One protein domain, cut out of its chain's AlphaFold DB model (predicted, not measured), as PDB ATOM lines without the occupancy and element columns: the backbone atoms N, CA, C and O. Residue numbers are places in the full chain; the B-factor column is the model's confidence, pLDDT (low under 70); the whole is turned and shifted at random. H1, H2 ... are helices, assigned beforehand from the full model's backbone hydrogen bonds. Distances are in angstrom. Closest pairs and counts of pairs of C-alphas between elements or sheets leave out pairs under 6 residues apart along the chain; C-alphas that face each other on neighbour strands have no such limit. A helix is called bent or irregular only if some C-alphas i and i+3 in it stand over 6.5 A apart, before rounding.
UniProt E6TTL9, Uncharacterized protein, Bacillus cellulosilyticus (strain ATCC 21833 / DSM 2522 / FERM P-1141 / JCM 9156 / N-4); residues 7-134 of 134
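What this domain is: This is residues 7 to 134 of the 134 residues of an uncharacterized protein of Bacillus cellulosilyticus (strain ATCC 21833 / DSM 2522 / FERM P-1141 / JCM 9156 / N-4) (UniProt E6TTL9). Four helices run lengthwise in a loose bundle with H4 in the middle: H2, H3 and H5 each pack on H4, but not on one another. A fifth helix, H1, slants across one end of the bundle, its residues 7 to 16 sticking out free, and the long link of residues 81 to 97 winds at that same end. The printed part has 128 residues, with five named helices in the order H1, H2, H3, H4, H5 and no named strand; the class is all helix. It is loose, with a radius of gyration of the C-alphas of 17.3 A, and elongated, spanning 53 by 29 by 27 A.

How they stand to each other: The longest helix is H3, residues 57 to 80, and it touches the hub, H4, residues 98 to 115. They form a helical hairpin, opposite ways at a steep tilt of 39 degrees, and their closest C-alphas, of Gly 64 and Met 110, are 5.7 A apart. H2, residues 32 to 51, was assigned as one helix by its hydrogen bonds but is bent, C-alphas 41 and 44 being 6.5 A apart; its arms are H2a, residues 32 to 41, and H2b, residues 44 to 51, at a shallow tilt of 32 degrees. H2a touches H4 at residues 98 to 104 alone, the closest C-alphas being those of Leu 41 and Gly 103, 4.1 A apart; they run the same way at a shallow tilt of 30 degrees. H2b touches H4 at residues 103 to 111 alone, with C-alphas of Pro 44 and Gly 103 closest at 5.8 A, the same way at a shallow tilt of 20 degrees. H5, residues 119 to 132, forms a second helical hairpin with H4, opposite ways at a shallow tilt of 32 degrees; the closest C-alphas, of Ile 112 and Phe 122, are 6.6 A apart. H3 and H5 are apart. H1, residues 7 to 27, touches no helix. Every O i to N i+4 pair is within hydrogen-bond range in H1, H2a, H2b, H3 and H5, and 11 of 14 are in H4.

Where its parts are: H3 is 34.0 A long from first to last C-alpha, H1 29.7 A, H4 24.4 A and H5 20.0 A; the arms H2a and H2b measure 14.2 A and 10.6 A. H1 begins at C-alpha 7, (198.572, 325.852, 391.410). H3 begins at C-alpha 57, (241.942, 324.737, 372.231), and H5 ends at C-alpha 132, (227.465, 303.895, 366.212). H4 is neither bent nor irregular, but only just: C-alphas 103 and 106 are 6.4 A apart.

The domain as a whole: The two C-alphas farthest apart, of Asp 8 and Lys 55, are 54.0 A apart. The printed part has no cut and ends at the chain's last residue, 134. The link from H3 to H4 is long, and the other three links are tight. The mean pLDDT of the printed part is 94.9, and no printed residue is under 70.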
ATOM      1  N   GLU A   7     198.216 326.320 390.067       96.44
ATOM      2  CA  GLU A   7     198.572 325.852 391.410       96.44
ATOM      3  C   GLU A   7     198.475 324.335 391.543       96.44
ATOM      4  O   GLU A   7     199.320 323.735 392.207       96.44
ATOM      5  N   ASP A   8     197.544 323.693 390.833       96.31
ATOM      6  CA  ASP A   8     197.507 322.229 390.757       96.31
ATOM      7  C   ASP A   8     198.792 321.681 390.109       96.31
ATOM      8  O   ASP A   8     199.382 320.716 390.600       96.31
ATOM      9  N   ILE A   9     199.269 322.330 389.036       95.38
ATOM     10  CA  ILE A   9     200.528 321.970 388.361       95.38
ATOM     11  C   ILE A   9     201.713 322.148 389.312       95.38
ATOM     12  O   ILE A   9     202.564 321.261 389.407       95.38
ATOM     13  N   LYS A  10     201.764 323.269 390.037       96.62
ATOM     14  CA  LYS A  10     202.840 323.574 390.984       96.62
ATOM     15  C   LYS A  10     202.922 322.540 392.109       96.62
ATOM     16  O   LYS A  10     204.006 322.026 392.372       96.62
ATOM     17  N   ILE A  11     201.787 322.174 392.709       96.94
ATOM     18  CA  ILE A  11     201.723 321.160 393.777       96.94
ATOM     19  C   ILE A  11     202.230 319.802 393.274       96.94
ATOM     20  O   ILE A  11     203.007 319.126 393.953       96.94
ATOM     21  N   ILE A  12     201.817 319.392 392.069       96.50
ATOM     22  CA  ILE A  12     202.294 318.140 391.466       96.50
ATOM     23  C   ILE A  12     203.797 318.213 391.179       96.50
ATOM     24  O   ILE A  12     204.510 317.245 391.439       96.50
ATOM     25  N   HIS A  13     204.289 319.345 390.674       94.00
ATOM     26  CA  HIS A  13     205.708 319.537 390.390       94.00
ATOM     27  C   HIS A  13     206.564 319.462 391.663       94.00
ATOM     28  O   HIS A  13     207.565 318.751 391.679       94.00
ATOM     29  N   GLU A  14     206.152 320.122 392.748       95.25
ATOM     30  CA  GLU A  14     206.835 320.049 394.048       95.25
ATOM     31  C   GLU A  14     206.918 318.603 394.555       95.25
ATOM     32  O   GLU A  14     207.994 318.132 394.932       95.25
ATOM     33  N   LYS A  15     205.804 317.864 394.473       96.31
ATOM     34  CA  LYS A  15     205.761 316.441 394.829       96.31
ATOM     35  C   LYS A  15     206.658 315.583 393.931       96.31
ATOM     36  O   LYS A  15     207.297 314.648 394.403       96.31
ATOM     37  N   LEU A  16     206.720 315.880 392.635       92.81
ATOM     38  CA  LEU A  16     207.594 315.173 391.700       92.81
ATOM     39  C   LEU A  16     209.072 315.391 392.042       92.81
ATOM     40  O   LEU A  16     209.858 314.442 392.003       92.81
ATOM     41  N   VAL A  17     209.456 316.627 392.372       92.88
ATOM     42  CA  VAL A  17     210.833 316.970 392.751       92.88
ATOM     43  C   VAL A  17     211.237 316.247 394.037       92.88
ATOM     44  O   VAL A  17     212.318 315.657 394.069       92.88
ATOM     45  N   SER A  18     210.374 316.218 395.061       94.56
ATOM     46  CA  SER A  18     210.675 315.501 396.309       94.56
ATOM     47  C   SER A  18     210.813 313.993 396.090       94.56
ATOM     48  O   SER A  18     211.823 313.411 396.482       94.56
ATOM     49  N   MET A  19     209.876 313.375 395.362       94.56
ATOM     50  CA  MET A  19     209.931 311.945 395.032       94.56
ATOM     51  C   MET A  19     211.196 311.577 394.248       94.56
ATOM     52  O   MET A  19     211.791 310.525 394.479       94.56
ATOM     53  N   ARG A  20     211.631 312.438 393.319       92.88
ATOM     54  CA  ARG A  20     212.861 312.226 392.545       92.88
ATOM     55  C   ARG A  20     214.101 312.284 393.432       92.88
ATOM     56  O   ARG A  20     215.001 311.467 393.256       92.88
ATOM     57  N   LEU A  21     214.154 313.234 394.365       94.81
ATOM     58  CA  LEU A  21     215.266 313.360 395.302       94.81
ATOM     59  C   LEU A  21     215.354 312.144 396.229       94.81
ATOM     60  O   LEU A  21     216.429 311.564 396.355       94.81
ATOM     61  N   GLU A  22     214.232 311.737 396.826       95.56
ATOM     62  CA  GLU A  22     214.153 310.545 397.681       95.56
ATOM     63  C   GLU A  22     214.576 309.290 396.914       95.56
ATOM     64  O   GLU A  22     215.443 308.543 397.364       95.56
ATOM     65  N   TYR A  23     214.049 309.097 395.700       94.62
ATOM     66  CA  TYR A  23     214.453 307.983 394.846       94.62
ATOM     67  C   TYR A  23     215.954 308.010 394.545       94.62
ATOM     68  O   TYR A  23     216.616 306.974 394.591       94.62
ATOM     69  N   TRP A  24     216.505 309.189 394.250       95.69
ATOM     70  CA  TRP A  24     217.922 309.328 393.948       95.69
ATOM     71  C   TRP A  24     218.807 308.976 395.152       95.69
ATOM     72  O   TRP A  24     219.791 308.258 394.984       95.69
ATOM     73  N   LEU A  25     218.449 309.432 396.353       96.31
ATOM     74  CA  LEU A  25     219.198 309.144 397.580       96.31
ATOM     75  C   LEU A  25     219.146 307.661 397.965       96.31
ATOM     76  O   LEU A  25     220.166 307.093 398.339       96.31
ATOM     77  N   GLU A  26     217.976 307.038 397.844       96.38
ATOM     78  CA  GLU A  26     217.760 305.663 398.304       96.38
ATOM     79  C   GLU A  26     218.190 304.605 397.272       96.38
ATOM     80  O   GLU A  26     218.635 303.520 397.639       96.38
ATOM     81  N   HIS A  27     218.059 304.891 395.969       94.25
ATOM     82  CA  HIS A  27     218.159 303.867 394.916       94.25
ATOM     83  C   HIS A  27     219.199 304.155 393.827       94.25
ATOM     84  O   HIS A  27     219.380 303.326 392.934       94.25
ATOM     85  N   ASN A  28     219.852 305.319 393.840       94.31
ATOM     86  CA  ASN A  28     220.692 305.756 392.722       94.31
ATOM     87  C   ASN A  28     222.092 306.166 393.174       94.31
ATOM     88  O   ASN A  28     223.062 305.551 392.735       94.31
ATOM     89  N   VAL A  29     222.225 307.158 394.059       95.88
ATOM     90  CA  VAL A  29     223.533 307.662 394.491       95.88
ATOM     91  C   VAL A  29     224.385 306.539 395.089       95.88
ATOM     92  O   VAL A  29     223.892 305.662 395.791       95.88
ATOM     93  N   PHE A  30     225.676 306.533 394.755       96.00
ATOM     94  CA  PHE A  30     226.658 305.525 395.179       96.00
ATOM     95  C   PHE A  30     226.382 304.071 394.765       96.00
ATOM     96  O   PHE A  30     227.182 303.191 395.091       96.00
ATOM     97  N   THR A  31     225.331 303.800 393.988       97.50
ATOM     98  CA  THR A  31     225.182 302.510 393.303       97.50
ATOM     99  C   THR A  31     226.271 302.328 392.247       97.50
ATOM    100  O   THR A  31     226.915 303.283 391.802       97.50
ATOM    101  N   PHE A  32     226.460 301.091 391.787       97.62
ATOM    102  CA  PHE A  32     227.372 300.803 390.680       97.62
ATOM    103  C   PHE A  32     227.051 301.642 389.431       97.62
ATOM    104  O   PHE A  32     227.955 302.174 388.790       97.62
ATOM    105  N   GLN A  33     225.766 301.816 389.118       96.69
ATOM    106  CA  GLN A  33     225.290 302.611 387.990       96.69
ATOM    107  C   GLN A  33     225.694 304.079 388.138       96.69
ATOM    108  O   GLN A  33     226.127 304.691 387.166       96.69
ATOM    109  N   TRP A  34     225.619 304.634 389.347       96.94
ATOM    110  CA  TRP A  34     226.049 306.006 389.607       96.94
ATOM    111  C   TRP A  34     227.561 306.186 389.434       96.94
ATOM    112  O   TRP A  34     227.993 307.128 388.773       96.94
ATOM    113  N   TRP A  35     228.374 305.245 389.926       97.75
ATOM    114  CA  TRP A  35     229.825 305.265 389.698       97.75
ATOM    115  C   TRP A  35     230.191 305.090 388.223       97.75
ATOM    116  O   TRP A  35     231.120 305.740 387.735       97.75
ATOM    117  N   LEU A  36     229.443 304.264 387.488       97.50
ATOM    118  CA  LEU A  36     229.593 304.126 386.042       97.50
ATOM    119  C   LEU A  36     229.280 305.450 385.331       97.50
ATOM    120  O   LEU A  36     230.082 305.900 384.517       97.50
ATOM    121  N   LEU A  37     228.175 306.118 385.680       96.69
ATOM    122  CA  LEU A  37     227.823 307.439 385.150       96.69
ATOM    123  C   LEU A  37     228.888 308.493 385.476       96.69
ATOM    124  O   LEU A  37     229.233 309.301 384.612       96.69
ATOM    125  N   LEU A  38     229.435 308.487 386.692       97.25
ATOM    126  CA  LEU A  38     230.518 309.392 387.073       97.25
ATOM    127  C   LEU A  38     231.777 309.128 386.238       97.25
ATOM    128  O   LEU A  38     232.398 310.061 385.736       97.25
ATOM    129  N   THR A  39     232.128 307.858 386.046       97.69
ATOM    130  CA  THR A  39     233.291 307.444 385.249       97.69
ATOM    131  C   THR A  39     233.133 307.858 383.790       97.69
ATOM    132  O   THR A  39     234.056 308.425 383.208       97.69
ATOM    133  N   ILE A  40     231.949 307.638 383.217       96.88
ATOM    134  CA  ILE A  40     231.602 308.046 381.853       96.88
ATOM    135  C   ILE A  40     231.664 309.568 381.690       96.88
ATOM    136  O   ILE A  40     232.036 310.045 380.623       96.88
ATOM    137  N   LEU A  41     231.352 310.339 382.733       97.00
ATOM    138  CA  LEU A  41     231.533 311.783 382.688       97.00
ATOM    139  C   LEU A  41     233.014 312.164 382.781       97.00
ATOM    140  O   LEU A  41     233.496 312.939 381.970       97.00
ATOM    141  N   VAL A  42     233.758 311.646 383.757       97.81
ATOM    142  CA  VAL A  42     235.095 312.162 384.094       97.81
ATOM    143  C   VAL A  42     236.188 311.637 383.159       97.81
ATOM    144  O   VAL A  42     237.042 312.404 382.714       97.81
ATOM    145  N   VAL A  43     236.188 310.340 382.841       97.88
ATOM    146  CA  VAL A  43     237.285 309.702 382.093       97.88
ATOM    147  C   VAL A  43     237.455 310.285 380.686       97.88
ATOM    148  O   VAL A  43     238.591 310.617 380.341       97.88
ATOM    149  N   PRO A  44     236.398 310.486 379.875       96.88
ATOM    150  CA  PRO A  44     236.553 311.088 378.553       96.88
ATOM    151  C   PRO A  44     237.164 312.489 378.589       96.88
ATOM    152  O   PRO A  44     237.973 312.807 377.723       96.88
ATOM    153  N   TRP A  45     236.854 313.305 379.600       97.56
ATOM    154  CA  TRP A  45     237.468 314.626 379.766       97.56
ATOM    155  C   TRP A  45     238.957 314.541 380.090       97.56
ATOM    156  O   TRP A  45     239.750 315.290 379.515       97.56
ATOM    157  N   LEU A  46     239.353 313.607 380.963       98.00
ATOM    158  CA  LEU A  46     240.765 313.354 381.257       98.00
ATOM    159  C   LEU A  46     241.514 312.903 380.000       98.00
ATOM    160  O   LEU A  46     242.568 313.447 379.683       98.00
ATOM    161  N   VAL A  47     240.942 311.957 379.250       97.31
ATOM    162  CA  VAL A  47     241.505 311.474 377.982       97.31
ATOM    163  C   VAL A  47     241.603 312.618 376.974       97.31
ATOM    164  O   VAL A  47     242.678 312.876 376.438       97.31
ATOM    165  N   TRP A  48     240.524 313.367 376.755       97.56
ATOM    166  CA  TRP A  48     240.502 314.507 375.840       97.56
ATOM    167  C   TRP A  48     241.572 315.542 376.182       97.56
ATOM    168  O   TRP A  48     242.266 316.026 375.289       97.56
ATOM    169  N   TRP A  49     241.775 315.832 377.469       97.25
ATOM    170  CA  TRP A  49     242.797 316.779 377.902       97.25
ATOM    171  C   TRP A  49     244.218 316.365 377.494       97.25
ATOM    172  O   TRP A  49     245.036 317.243 377.205       97.25
ATOM    173  N   LEU A  50     244.504 315.060 377.439       96.62
ATOM    174  CA  LEU A  50     245.799 314.526 377.006       96.62
ATOM    175  C   LEU A  50     246.011 314.648 375.489       96.62
ATOM    176  O   LEU A  50     247.146 314.828 375.055       96.62
ATOM    177  N   PHE A  51     244.941 314.578 374.691       96.12
ATOM    178  CA  PHE A  51     245.019 314.538 373.223       96.12
ATOM    179  C   PHE A  51     244.656 315.850 372.518       96.12
ATOM    180  O   PHE A  51     244.924 315.984 371.325       96.12
ATOM    181  N   VAL A  52     244.021 316.802 373.204       97.50
ATOM    182  CA  VAL A  52     243.545 318.042 372.576       97.50
ATOM    183  C   VAL A  52     244.697 318.906 372.060       97.50
ATOM    184  O   VAL A  52     245.665 319.176 372.779       97.50
ATOM    185  N   ASP A  53     244.553 319.420 370.836       96.75
ATOM    186  CA  ASP A  53     245.471 320.415 370.281       96.75
ATOM    187  C   ASP A  53     245.407 321.733 371.073       96.75
ATOM    188  O   ASP A  53     244.523 322.577 370.891       96.75
ATOM    189  N   LYS A  54     246.404 321.932 371.942       95.88
ATOM    190  CA  LYS A  54     246.526 323.109 372.812       95.88
ATOM    191  C   LYS A  54     246.646 324.422 372.036       95.88
ATOM    192  O   LYS A  54     246.278 325.460 372.581       95.88
ATOM    193  N   LYS A  55     247.107 324.405 370.777       97.00
ATOM    194  CA  LYS A  55     247.217 325.626 369.955       97.00
ATOM    195  C   LYS A  55     245.851 326.155 369.528       97.00
ATOM    196  O   LYS A  55     245.668 327.364 369.423       97.00
ATOM    197  N   ASN A  56     244.895 325.255 369.305       95.94
ATOM    198  CA  ASN A  56     243.551 325.574 368.825       95.94
ATOM    199  C   ASN A  56     242.464 325.341 369.887       95.94
ATOM    200  O   ASN A  56     241.275 325.379 369.568       95.94
ATOM    201  N   ILE A  57     242.852 325.142 371.152       97.38
ATOM    202  CA  ILE A  57     241.942 324.737 372.231       97.38
ATOM    203  C   ILE A  57     240.757 325.686 372.413       97.38
ATOM    204  O   ILE A  57     239.651 325.227 372.664       97.38
ATOM    205  N   SER A  58     240.946 326.993 372.214       97.81
ATOM    206  CA  SER A  58     239.860 327.975 372.306       97.81
ATOM    207  C   SER A  58     238.771 327.743 371.257       97.81
ATOM    208  O   SER A  58     237.588 327.827 371.575       97.81
ATOM    209  N   ARG A  59     239.147 327.390 370.020       97.44
ATOM    210  CA  ARG A  59     238.199 327.068 368.939       97.44
ATOM    211  C   ARG A  59     237.489 325.744 369.200       97.44
ATOM    212  O   ARG A  59     236.287 325.652 368.979       97.44
ATOM    213  N   ILE A  60     238.224 324.748 369.696       98.00
ATOM    214  CA  ILE A  60     237.679 323.425 370.028       98.00
ATOM    215  C   ILE A  60     236.672 323.541 371.177       98.00
ATOM    216  O   ILE A  60     235.571 323.011 371.074       98.00
ATOM    217  N   LEU A  61     237.013 324.286 372.234       97.81
ATOM    218  CA  LEU A  61     236.112 324.548 373.355       97.81
ATOM    219  C   LEU A  61     234.889 325.354 372.922       97.81
ATOM    220  O   LEU A  61     233.787 325.005 373.320       97.81
ATOM    221  N   LEU A  62     235.049 326.378 372.076       98.25
ATOM    222  CA  LEU A  62     233.910 327.130 371.547       98.25
ATOM    223  C   LEU A  62     232.951 326.221 370.768       98.25
ATOM    224  O   LEU A  62     231.742 326.278 370.988       98.25
ATOM    225  N   PHE A  63     233.486 325.364 369.893       97.75
ATOM    226  CA  PHE A  63     232.695 324.355 369.187       97.75
ATOM    227  C   PHE A  63     231.980 323.422 370.171       97.75
ATOM    228  O   PHE A  63     230.767 323.240 370.065       97.75
ATOM    229  N   GLY A  64     232.713 322.890 371.155       97.75
ATOM    230  CA  GLY A  64     232.170 322.051 372.216       97.75
ATOM    231  C   GLY A  64     231.010 322.730 372.931       97.75
ATOM    232  O   GLY A  64     229.912 322.197 372.916       97.75
ATOM    233  N   CYS A  65     231.209 323.934 373.469       98.12
ATOM    234  CA  CYS A  65     230.191 324.694 374.195       98.12
ATOM    235  C   CYS A  65     228.927 324.967 373.367       98.12
ATOM    236  O   CYS A  65     227.822 324.810 373.881       98.12
ATOM    237  N   LEU A  66     229.063 325.348 372.093       98.31
ATOM    238  CA  LEU A  66     227.900 325.546 371.218       98.31
ATOM    239  C   LEU A  66     227.134 324.237 371.001       98.31
ATOM    240  O   LEU A  66     225.904 324.224 371.044       98.31
ATOM    241  N   LEU A  67     227.856 323.129 370.823       97.69
ATOM    242  CA  LEU A  67     227.249 321.810 370.706       97.69
ATOM    243  C   LEU A  67     226.600 321.360 372.025       97.69
ATOM    244  O   LEU A  67     225.528 320.768 371.980       97.69
ATOM    245  N   MET A  68     227.181 321.689 373.186       97.44
ATOM    246  CA  MET A  68     226.597 321.387 374.503       97.44
ATOM    247  C   MET A  68     225.210 322.002 374.633       97.44
ATOM    248  O   MET A  68     224.284 321.322 375.061       97.44
ATOM    249  N   ILE A  69     225.064 323.271 374.240       97.50
ATOM    250  CA  ILE A  69     223.778 323.975 374.272       97.50
ATOM    251  C   ILE A  69     222.760 323.247 373.389       97.50
ATOM    252  O   ILE A  69     221.641 322.995 373.829       97.50
ATOM    253  N   LEU A  70     223.154 322.868 372.169       97.00
ATOM    254  CA  LEU A  70     222.276 322.137 371.256       97.00
ATOM    255  C   LEU A  70     221.843 320.784 371.838       97.00
ATOM    256  O   LEU A  70     220.654 320.476 371.829       97.00
ATOM    257  N   VAL A  71     222.789 320.001 372.361       96.19
ATOM    258  CA  VAL A  71     222.519 318.682 372.954       96.19
ATOM    259  C   VAL A  71     221.584 318.807 374.155       96.19
ATOM    260  O   VAL A  71     220.622 318.056 374.240       96.19
ATOM    261  N   LEU A  72     221.795 319.791 375.035       95.12
ATOM    262  CA  LEU A  72     220.929 320.012 376.198       95.12
ATOM    263  C   LEU A  72     219.492 320.372 375.805       95.12
ATOM    264  O   LEU A  72     218.557 319.875 376.426       95.12
ATOM    265  N   ILE A  73     219.309 321.206 374.775       96.12
ATOM    266  CA  ILE A  73     217.972 321.549 374.267       96.12
ATOM    267  C   ILE A  73     217.294 320.314 373.663       96.12
ATOM    268  O   ILE A  73     216.106 320.099 373.882       96.12
ATOM    269  N   MET A  74     218.031 319.500 372.902       95.25
ATOM    270  CA  MET A  74     217.495 318.264 372.324       95.25
ATOM    271  C   MET A  74     217.128 317.238 373.400       95.25
ATOM    272  O   MET A  74     216.082 316.603 373.280       95.25
ATOM    273  N   ASP A  75     217.944 317.105 374.450       94.88
ATOM    274  CA  ASP A  75     217.654 316.219 375.581       94.88
ATOM    275  C   ASP A  75     216.383 316.653 376.319       94.88
ATOM    276  O   ASP A  75     215.475 315.847 376.512       94.88
ATOM    277  N   ASP A  76     216.262 317.949 376.626       93.81
ATOM    278  CA  ASP A  76     215.050 318.492 377.248       93.81
ATOM    279  C   ASP A  76     213.812 318.230 376.406       93.81
ATOM    280  O   ASP A  76     212.805 317.756 376.922       93.81
ATOM    281  N   LEU A  77     213.880 318.511 375.102       96.00
ATOM    282  CA  LEU A  77     212.754 318.262 374.211       96.00
ATOM    283  C   LEU A  77     212.383 316.781 374.182       96.00
ATOM    284  O   LEU A  77     211.199 316.461 374.197       96.00
ATOM    285  N   GLY A  78     213.360 315.877 374.166       95.31
ATOM    286  CA  GLY A  78     213.089 314.445 374.183       95.31
ATOM    287  C   GLY A  78     212.443 313.967 375.479       95.31
ATOM    288  O   GLY A  78     211.475 313.206 375.430       95.31
ATOM    289  N   VAL A  79     212.921 314.452 376.626       93.56
ATOM    290  CA  VAL A  79     212.343 314.134 377.939       93.56
ATOM    291  C   VAL A  79     210.938 314.726 378.082       93.56
ATOM    292  O   VAL A  79     210.019 314.019 378.496       93.56
ATOM    293  N   GLU A  80     210.733 315.987 377.694       93.69
ATOM    294  CA  GLU A  80     209.421 316.649 377.753       93.69
ATOM    295  C   GLU A  80     208.401 315.982 376.820       93.69
ATOM    296  O   GLU A  80     207.253 315.756 377.202       93.69
ATOM    297  N   LEU A  81     208.829 315.567 375.624       96.00
ATOM    298  CA  LEU A  81     208.006 314.800 374.683       96.00
ATOM    299  C   LEU A  81     207.847 313.319 375.068       96.00
ATOM    300  O   LEU A  81     207.202 312.574 374.332       96.00
ATOM    301  N   GLN A  82     208.408 312.883 376.202       93.81
ATOM    302  CA  GLN A  82     208.365 311.496 376.684       93.81
ATOM    303  C   GLN A  82     208.970 310.476 375.700       93.81
ATOM    304  O   GLN A  82     208.597 309.302 375.707       93.81
ATOM    305  N   LEU A  83     209.916 310.900 374.858       94.88
ATOM    306  CA  LEU A  83     210.629 310.010 373.938       94.88
ATOM    307  C   LEU A  83     211.579 309.069 374.690       94.88
ATOM    308  O   LEU A  83     211.811 307.940 374.259       94.88
ATOM    309  N   TRP A  84     212.111 309.519 375.828       93.44
ATOM    310  CA  TRP A  84     212.908 308.714 376.748       93.44
ATOM    311  C   TRP A  84     212.799 309.232 378.184       93.44
ATOM    312  O   TRP A  84     212.325 310.335 378.448       93.44
ATOM    313  N   SER A  85     213.237 308.408 379.137       91.06
ATOM    314  CA  SER A  85     213.342 308.774 380.549       91.06
ATOM    315  C   SER A  85     214.521 308.058 381.201       91.06
ATOM    316  O   SER A  85     214.932 306.974 380.779       91.06
ATOM    317  N   TYR A  86     215.073 308.662 382.252       91.62
ATOM    318  CA  TYR A  86     216.278 308.164 382.906       91.62
ATOM    319  C   TYR A  86     215.972 307.626 384.295       91.62
ATOM    320  O   TYR A  86     215.561 308.364 385.187       91.62
ATOM    321  N   ARG A  87     216.225 306.327 384.486       90.12
ATOM    322  CA  ARG A  87     216.139 305.685 385.805       90.12
ATOM    323  C   ARG A  87     217.321 306.058 386.699       90.12
ATOM    324  O   ARG A  87     217.136 306.303 387.884       90.12
ATOM    325  N   TYR A  88     218.522 306.093 386.127       92.00
ATOM    326  CA  TYR A  88     219.754 306.453 386.827       92.00
ATOM    327  C   TYR A  88     220.251 307.806 386.335       92.00
ATOM    328  O   TYR A  88     220.166 308.111 385.147       92.00
ATOM    329  N   GLN A  89     220.751 308.618 387.257       93.31
ATOM    330  CA  GLN A  89     221.075 310.025 387.037       93.31
ATOM    331  C   GLN A  89     222.223 310.399 387.961       93.31
ATOM    332  O   GLN A  89     222.207 310.053 389.142       93.31
ATOM    333  N   LEU A  90     223.212 311.115 387.431       93.56
ATOM    334  CA  LEU A  90     224.365 311.525 388.226       93.56
ATOM    335  C   LEU A  90     223.980 312.572 389.283       93.56
ATOM    336  O   LEU A  90     224.483 312.530 390.404       93.56
ATOM    337  N   VAL A  91     223.057 313.470 388.928       92.00
ATOM    338  CA  VAL A  91     222.505 314.541 389.768       92.00
ATOM    339  C   VAL A  91     220.978 314.493 389.734       92.00
ATOM    340  O   VAL A  91     220.398 314.197 388.695       92.00
ATOM    341  N   SER A  92     220.326 314.793 390.859       86.69
ATOM    342  CA  SER A  92     218.863 314.715 391.012       86.69
ATOM    343  C   SER A  92     218.109 315.976 390.575       86.69
ATOM    344  O   SER A  92     216.903 315.915 390.345       86.69
ATOM    345  N   ILE A  93     218.801 317.116 390.473       80.56
ATOM    346  CA  ILE A  93     218.189 318.437 390.241       80.56
ATOM    347  C   ILE A  93     217.640 318.556 388.819       80.56
ATOM    348  O   ILE A  93     216.562 319.106 388.609       80.56
ATOM    349  N   LEU A  94     218.389 318.052 387.838       78.38
ATOM    350  CA  LEU A  94     218.023 318.115 386.431       78.38
ATOM    351  C   LEU A  94     217.833 316.696 385.918       78.38
ATOM    352  O   LEU A  94     218.734 315.874 386.102       78.38
ATOM    353  N   PRO A  95     216.706 316.395 385.255       78.94
ATOM    354  CA  PRO A  95     216.387 315.048 384.835       78.94
ATOM    355  C   PRO A  95     217.153 314.634 383.566       78.94
ATOM    356  O   PRO A  95     216.556 314.072 382.659       78.94
ATOM    357  N   ARG A  96     218.458 314.905 383.503       87.00
ATOM    358  CA  ARG A  96     219.301 314.752 382.311       87.00
ATOM    359  C   ARG A  96     220.335 313.661 382.507       87.00
ATOM    360  O   ARG A  96     220.834 313.461 383.622       87.00
ATOM    361  N   LEU A  97     220.753 313.029 381.418       91.88
ATOM    362  CA  LEU A  97     221.860 312.078 381.441       91.88
ATOM    363  C   LEU A  97     223.190 312.769 381.123       91.88
ATOM    364  O   LEU A  97     223.921 312.374 380.216       91.88
ATOM    365  N   ILE A  98     223.541 313.763 381.951       93.25
ATOM    366  CA  ILE A  98     224.704 314.647 381.754       93.25
ATOM    367  C   ILE A  98     226.017 313.891 381.507       93.25
ATOM    368  O   ILE A  98     226.890 314.374 380.789       93.25
ATOM    369  N   SER A  99     226.154 312.689 382.071       94.69
ATOM    370  CA  SER A  99     227.294 311.805 381.844       94.69
ATOM    371  C   SER A  99     227.489 311.443 380.376       94.69
ATOM    372  O   SER A  99     228.615 311.470 379.893       94.69
ATOM    373  N   ILE A 100     226.415 311.122 379.657       94.44
ATOM    374  CA  ILE A 100     226.488 310.776 378.235       94.44
ATOM    375  C   ILE A 100     226.596 312.045 377.399       94.44
ATOM    376  O   ILE A 100     227.513 312.147 376.581       94.44
ATOM    377  N   ASP A 101     225.729 313.023 377.665       94.94
ATOM    378  CA  ASP A 101     225.665 314.269 376.902       94.94
ATOM    379  C   ASP A 101     227.007 314.995 376.930       94.94
ATOM    380  O   ASP A 101     227.600 315.284 375.897       94.94
ATOM    381  N   GLN A 102     227.539 315.239 378.126       95.00
ATOM    382  CA  GLN A 102     228.728 316.065 378.314       95.00
ATOM    383  C   GLN A 102     230.013 315.244 378.402       95.00
ATOM    384  O   GLN A 102     231.093 315.781 378.160       95.00
ATOM    385  N   GLY A 103     229.925 313.959 378.750       94.94
ATOM    386  CA  GLY A 103     231.082 313.069 378.840       94.94
ATOM    387  C   GLY A 103     231.434 312.425 377.507       94.94
ATOM    388  O   GLY A 103     232.574 312.520 377.069       94.94
ATOM    389  N   ILE A 104     230.475 311.800 376.822       94.12
ATOM    390  CA  ILE A 104     230.756 311.079 375.572       94.12
ATOM    391  C   ILE A 104     230.498 311.968 374.365       94.12
ATOM    392  O   ILE A 104     231.423 312.234 373.597       94.12
ATOM    393  N   ILE A 105     229.259 312.437 374.188       95.31
ATOM    394  CA  ILE A 105     228.832 313.081 372.940       95.31
ATOM    395  C   ILE A 105     229.736 314.280 372.649       95.31
ATOM    396  O   ILE A 105     230.363 314.343 371.591       95.31
ATOM    397  N   ILE A 106     229.894 315.182 373.612       97.12
ATOM    398  CA  ILE A 106     230.650 316.419 373.397       97.12
ATOM    399  C   ILE A 106     232.145 316.172 373.210       97.12
ATOM    400  O   ILE A 106     232.745 316.739 372.294       97.12
ATOM    401  N   ILE A 107     232.748 315.285 374.003       97.38
ATOM    402  CA  ILE A 107     234.170 314.951 373.866       97.38
ATOM    403  C   ILE A 107     234.474 314.345 372.495       97.38
ATOM    404  O   ILE A 107     235.429 314.766 371.835       97.38
ATOM    405  N   PHE A 108     233.660 313.392 372.039       96.12
ATOM    406  CA  PHE A 108     233.868 312.740 370.747       96.12
ATOM    407  C   PHE A 108     233.694 313.722 369.589       96.12
ATOM    408  O   PHE A 108     234.507 313.726 368.667       96.12
ATOM    409  N   HIS A 109     232.706 314.615 369.651       96.88
ATOM    410  CA  HIS A 109     232.513 315.615 368.602       96.88
ATOM    411  C   HIS A 109     233.626 316.671 368.598       96.88
ATOM    412  O   HIS A 109     234.080 317.069 367.525       96.88
ATOM    413  N   MET A 110     234.136 317.087 369.764       97.38
ATOM    414  CA  MET A 110     235.335 317.935 369.835       97.38
ATOM    415  C   MET A 110     236.567 317.226 369.257       97.38
ATOM    416  O   MET A 110     237.372 317.857 368.571       97.38
ATOM    417  N   ALA A 111     236.705 315.915 369.487       96.94
ATOM    418  CA  ALA A 111     237.760 315.109 368.880       96.94
ATOM    419  C   ALA A 111     237.608 315.039 367.347       96.94
ATOM    420  O   ALA A 111     238.575 315.254 366.618       96.94
ATOM    421  N   ILE A 112     236.393 314.818 366.839       96.94
ATOM    422  CA  ILE A 112     236.110 314.831 365.396       96.94
ATOM    423  C   ILE A 112     236.438 316.203 364.793       96.94
ATOM    424  O   ILE A 112     237.083 316.278 363.747       96.94
ATOM    425  N   TYR A 113     236.055 317.285 365.471       97.06
ATOM    426  CA  TYR A 113     236.344 318.648 365.035       97.06
ATOM    427  C   TYR A 113     237.850 318.905 364.874       97.06
ATOM    428  O   TYR A 113     238.261 319.475 363.862       97.06
ATOM    429  N   GLN A 114     238.688 318.448 365.814       96.56
ATOM    430  CA  GLN A 114     240.140 318.635 365.698       96.56
ATOM    431  C   GLN A 114     240.800 317.716 364.654       96.56
ATOM    432  O   GLN A 114     241.726 318.151 363.968       96.56
ATOM    433  N   PHE A 115     240.351 316.463 364.510       96.31
ATOM    434  CA  PHE A 115     241.020 315.480 363.643       96.31
ATOM    435  C   PHE A 115     240.561 315.534 362.180       96.31
ATOM    436  O   PHE A 115     241.300 315.107 361.290       96.31
ATOM    437  N   PHE A 116     239.380 316.093 361.900       96.44
ATOM    438  CA  PHE A 116     238.813 316.163 360.552       96.44
ATOM    439  C   PHE A 116     238.556 317.616 360.115       96.44
ATOM    440  O   PHE A 116     237.405 318.026 359.986       96.44
ATOM    441  N   PRO A 117     239.599 318.404 359.794       91.25
ATOM    442  CA  PRO A 117     239.455 319.834 359.493       91.25
ATOM    443  C   PRO A 117     238.740 320.133 358.163       91.25
ATOM    444  O   PRO A 117     238.358 321.272 357.901       91.25
ATOM    445  N   LYS A 118     238.575 319.135 357.281       95.94
ATOM    446  CA  LYS A 118     237.861 319.293 356.006       95.94
ATOM    447  C   LYS A 118     236.385 318.944 356.181       95.94
ATOM    448  O   LYS A 118     236.060 317.863 356.665       95.94
ATOM    449  N   TRP A 119     235.497 319.786 355.652       93.38
ATOM    450  CA  TRP A 119     234.039 319.610 355.726       93.38
ATOM    451  C   TRP A 119     233.545 318.211 355.340       93.38
ATOM    452  O   TRP A 119     232.762 317.617 356.072       93.38
ATOM    453  N   LYS A 120     234.025 317.646 354.223       96.19
ATOM    454  CA  LYS A 120     233.592 316.309 353.780       96.19
ATOM    455  C   LYS A 120     233.953 315.220 354.794       96.19
ATOM    456  O   LYS A 120     233.105 314.408 355.135       96.19
ATOM    457  N   SER A 121     235.192 315.214 355.286       96.06
ATOM    458  CA  SER A 121     235.633 314.215 356.264       96.06
ATOM    459  C   SER A 121     234.986 314.423 357.630       96.06
ATOM    460  O   SER A 121     234.650 313.446 358.285       96.06
ATOM    461  N   PHE A 122     234.754 315.680 358.026       95.75
ATOM    462  CA  PHE A 122     234.025 316.020 359.245       95.75
ATOM    463  C   PHE A 122     232.603 315.453 359.215       95.75
ATOM    464  O   PHE A 122     232.193 314.770 360.147       95.75
ATOM    465  N   LEU A 123     231.863 315.682 358.126       96.06
ATOM    466  CA  LEU A 123     230.496 315.173 357.983       96.06
ATOM    467  C   LEU A 123     230.457 313.643 357.991       96.06
ATOM    468  O   LEU A 123     229.642 313.067 358.702       96.06
ATOM    469  N   ILE A 124     231.367 312.985 357.263       96.94
ATOM    470  CA  ILE A 124     231.456 311.518 357.259       96.94
ATOM    471  C   ILE A 124     231.735 310.989 358.672       96.94
ATOM    472  O   ILE A 124     231.049 310.074 359.117       96.94
ATOM    473  N   ALA A 125     232.688 311.579 359.399       96.50
ATOM    474  CA  ALA A 125     233.018 311.159 360.758       96.50
ATOM    475  C   ALA A 125     231.835 311.325 361.729       96.50
ATOM    476  O   ALA A 125     231.575 310.426 362.524       96.50
ATOM    477  N   ASN A 126     231.078 312.424 361.627       94.50
ATOM    478  CA  ASN A 126     229.876 312.626 362.444       94.50
ATOM    479  C   ASN A 126     228.744 311.653 362.080       94.50
ATOM    480  O   ASN A 126     228.062 311.169 362.972       94.50
ATOM    481  N   ILE A 127     228.555 311.320 360.798       95.19
ATOM    482  CA  ILE A 127     227.559 310.317 360.381       95.19
ATOM    483  C   ILE A 127     227.929 308.936 360.926       95.19
ATOM    484  O   ILE A 127     227.073 308.241 361.463       95.19
ATOM    485  N   VAL A 128     229.204 308.548 360.828       95.12
ATOM    486  CA  VAL A 128     229.690 307.286 361.408       95.12
ATOM    487  C   VAL A 128     229.445 307.272 362.914       95.12
ATOM    488  O   VAL A 128     228.922 306.292 363.434       95.12
ATOM    489  N   MET A 129     229.759 308.370 363.601       93.06
ATOM    490  CA  MET A 129     229.487 308.514 365.028       93.06
ATOM    491  C   MET A 129     227.990 308.372 365.341       93.06
ATOM    492  O   MET A 129     227.627 307.617 366.234       93.06
ATOM    493  N   ALA A 130     227.113 309.029 364.579       90.88
ATOM    494  CA  ALA A 130     225.668 308.929 364.767       90.88
ATOM    495  C   ALA A 130     225.150 307.494 364.572       90.88
ATOM    496  O   ALA A 130     224.313 307.048 365.343       90.88
ATOM    497  N   ILE A 131     225.677 306.752 363.594       92.81
ATOM    498  CA  ILE A 131     225.304 305.347 363.361       92.81
ATOM    499  C   ILE A 131     225.756 304.449 364.518       92.81
ATOM    500  O   ILE A 131     225.031 303.538 364.896       92.81
ATOM    501  N   VAL A 132     226.939 304.693 365.088       91.06
ATOM    502  CA  VAL A 132     227.465 303.895 366.212       91.06
ATOM    503  C   VAL A 132     226.652 304.100 367.498       91.06
ATOM    504  O   VAL A 132     226.614 303.204 368.337       91.06
ATOM    505  N   PHE A 133     226.023 305.267 367.655       83.12
ATOM    506  CA  PHE A 133     225.269 305.658 368.851       83.12
ATOM    507  C   PHE A 133     223.742 305.674 368.655       83.12
ATOM    508  O   PHE A 133     223.025 306.082 369.569       83.12
ATOM    509  N   SER A 134     223.263 305.248 367.484       76.06
ATOM    510  CA  SER A 134     221.848 304.989 367.181       76.06
ATOM    511  C   SER A 134     221.395 303.644 367.731       76.06
ATOM    512  O   SER A 134     220.166 303.531 367.926       76.06
TER     513      SER A 134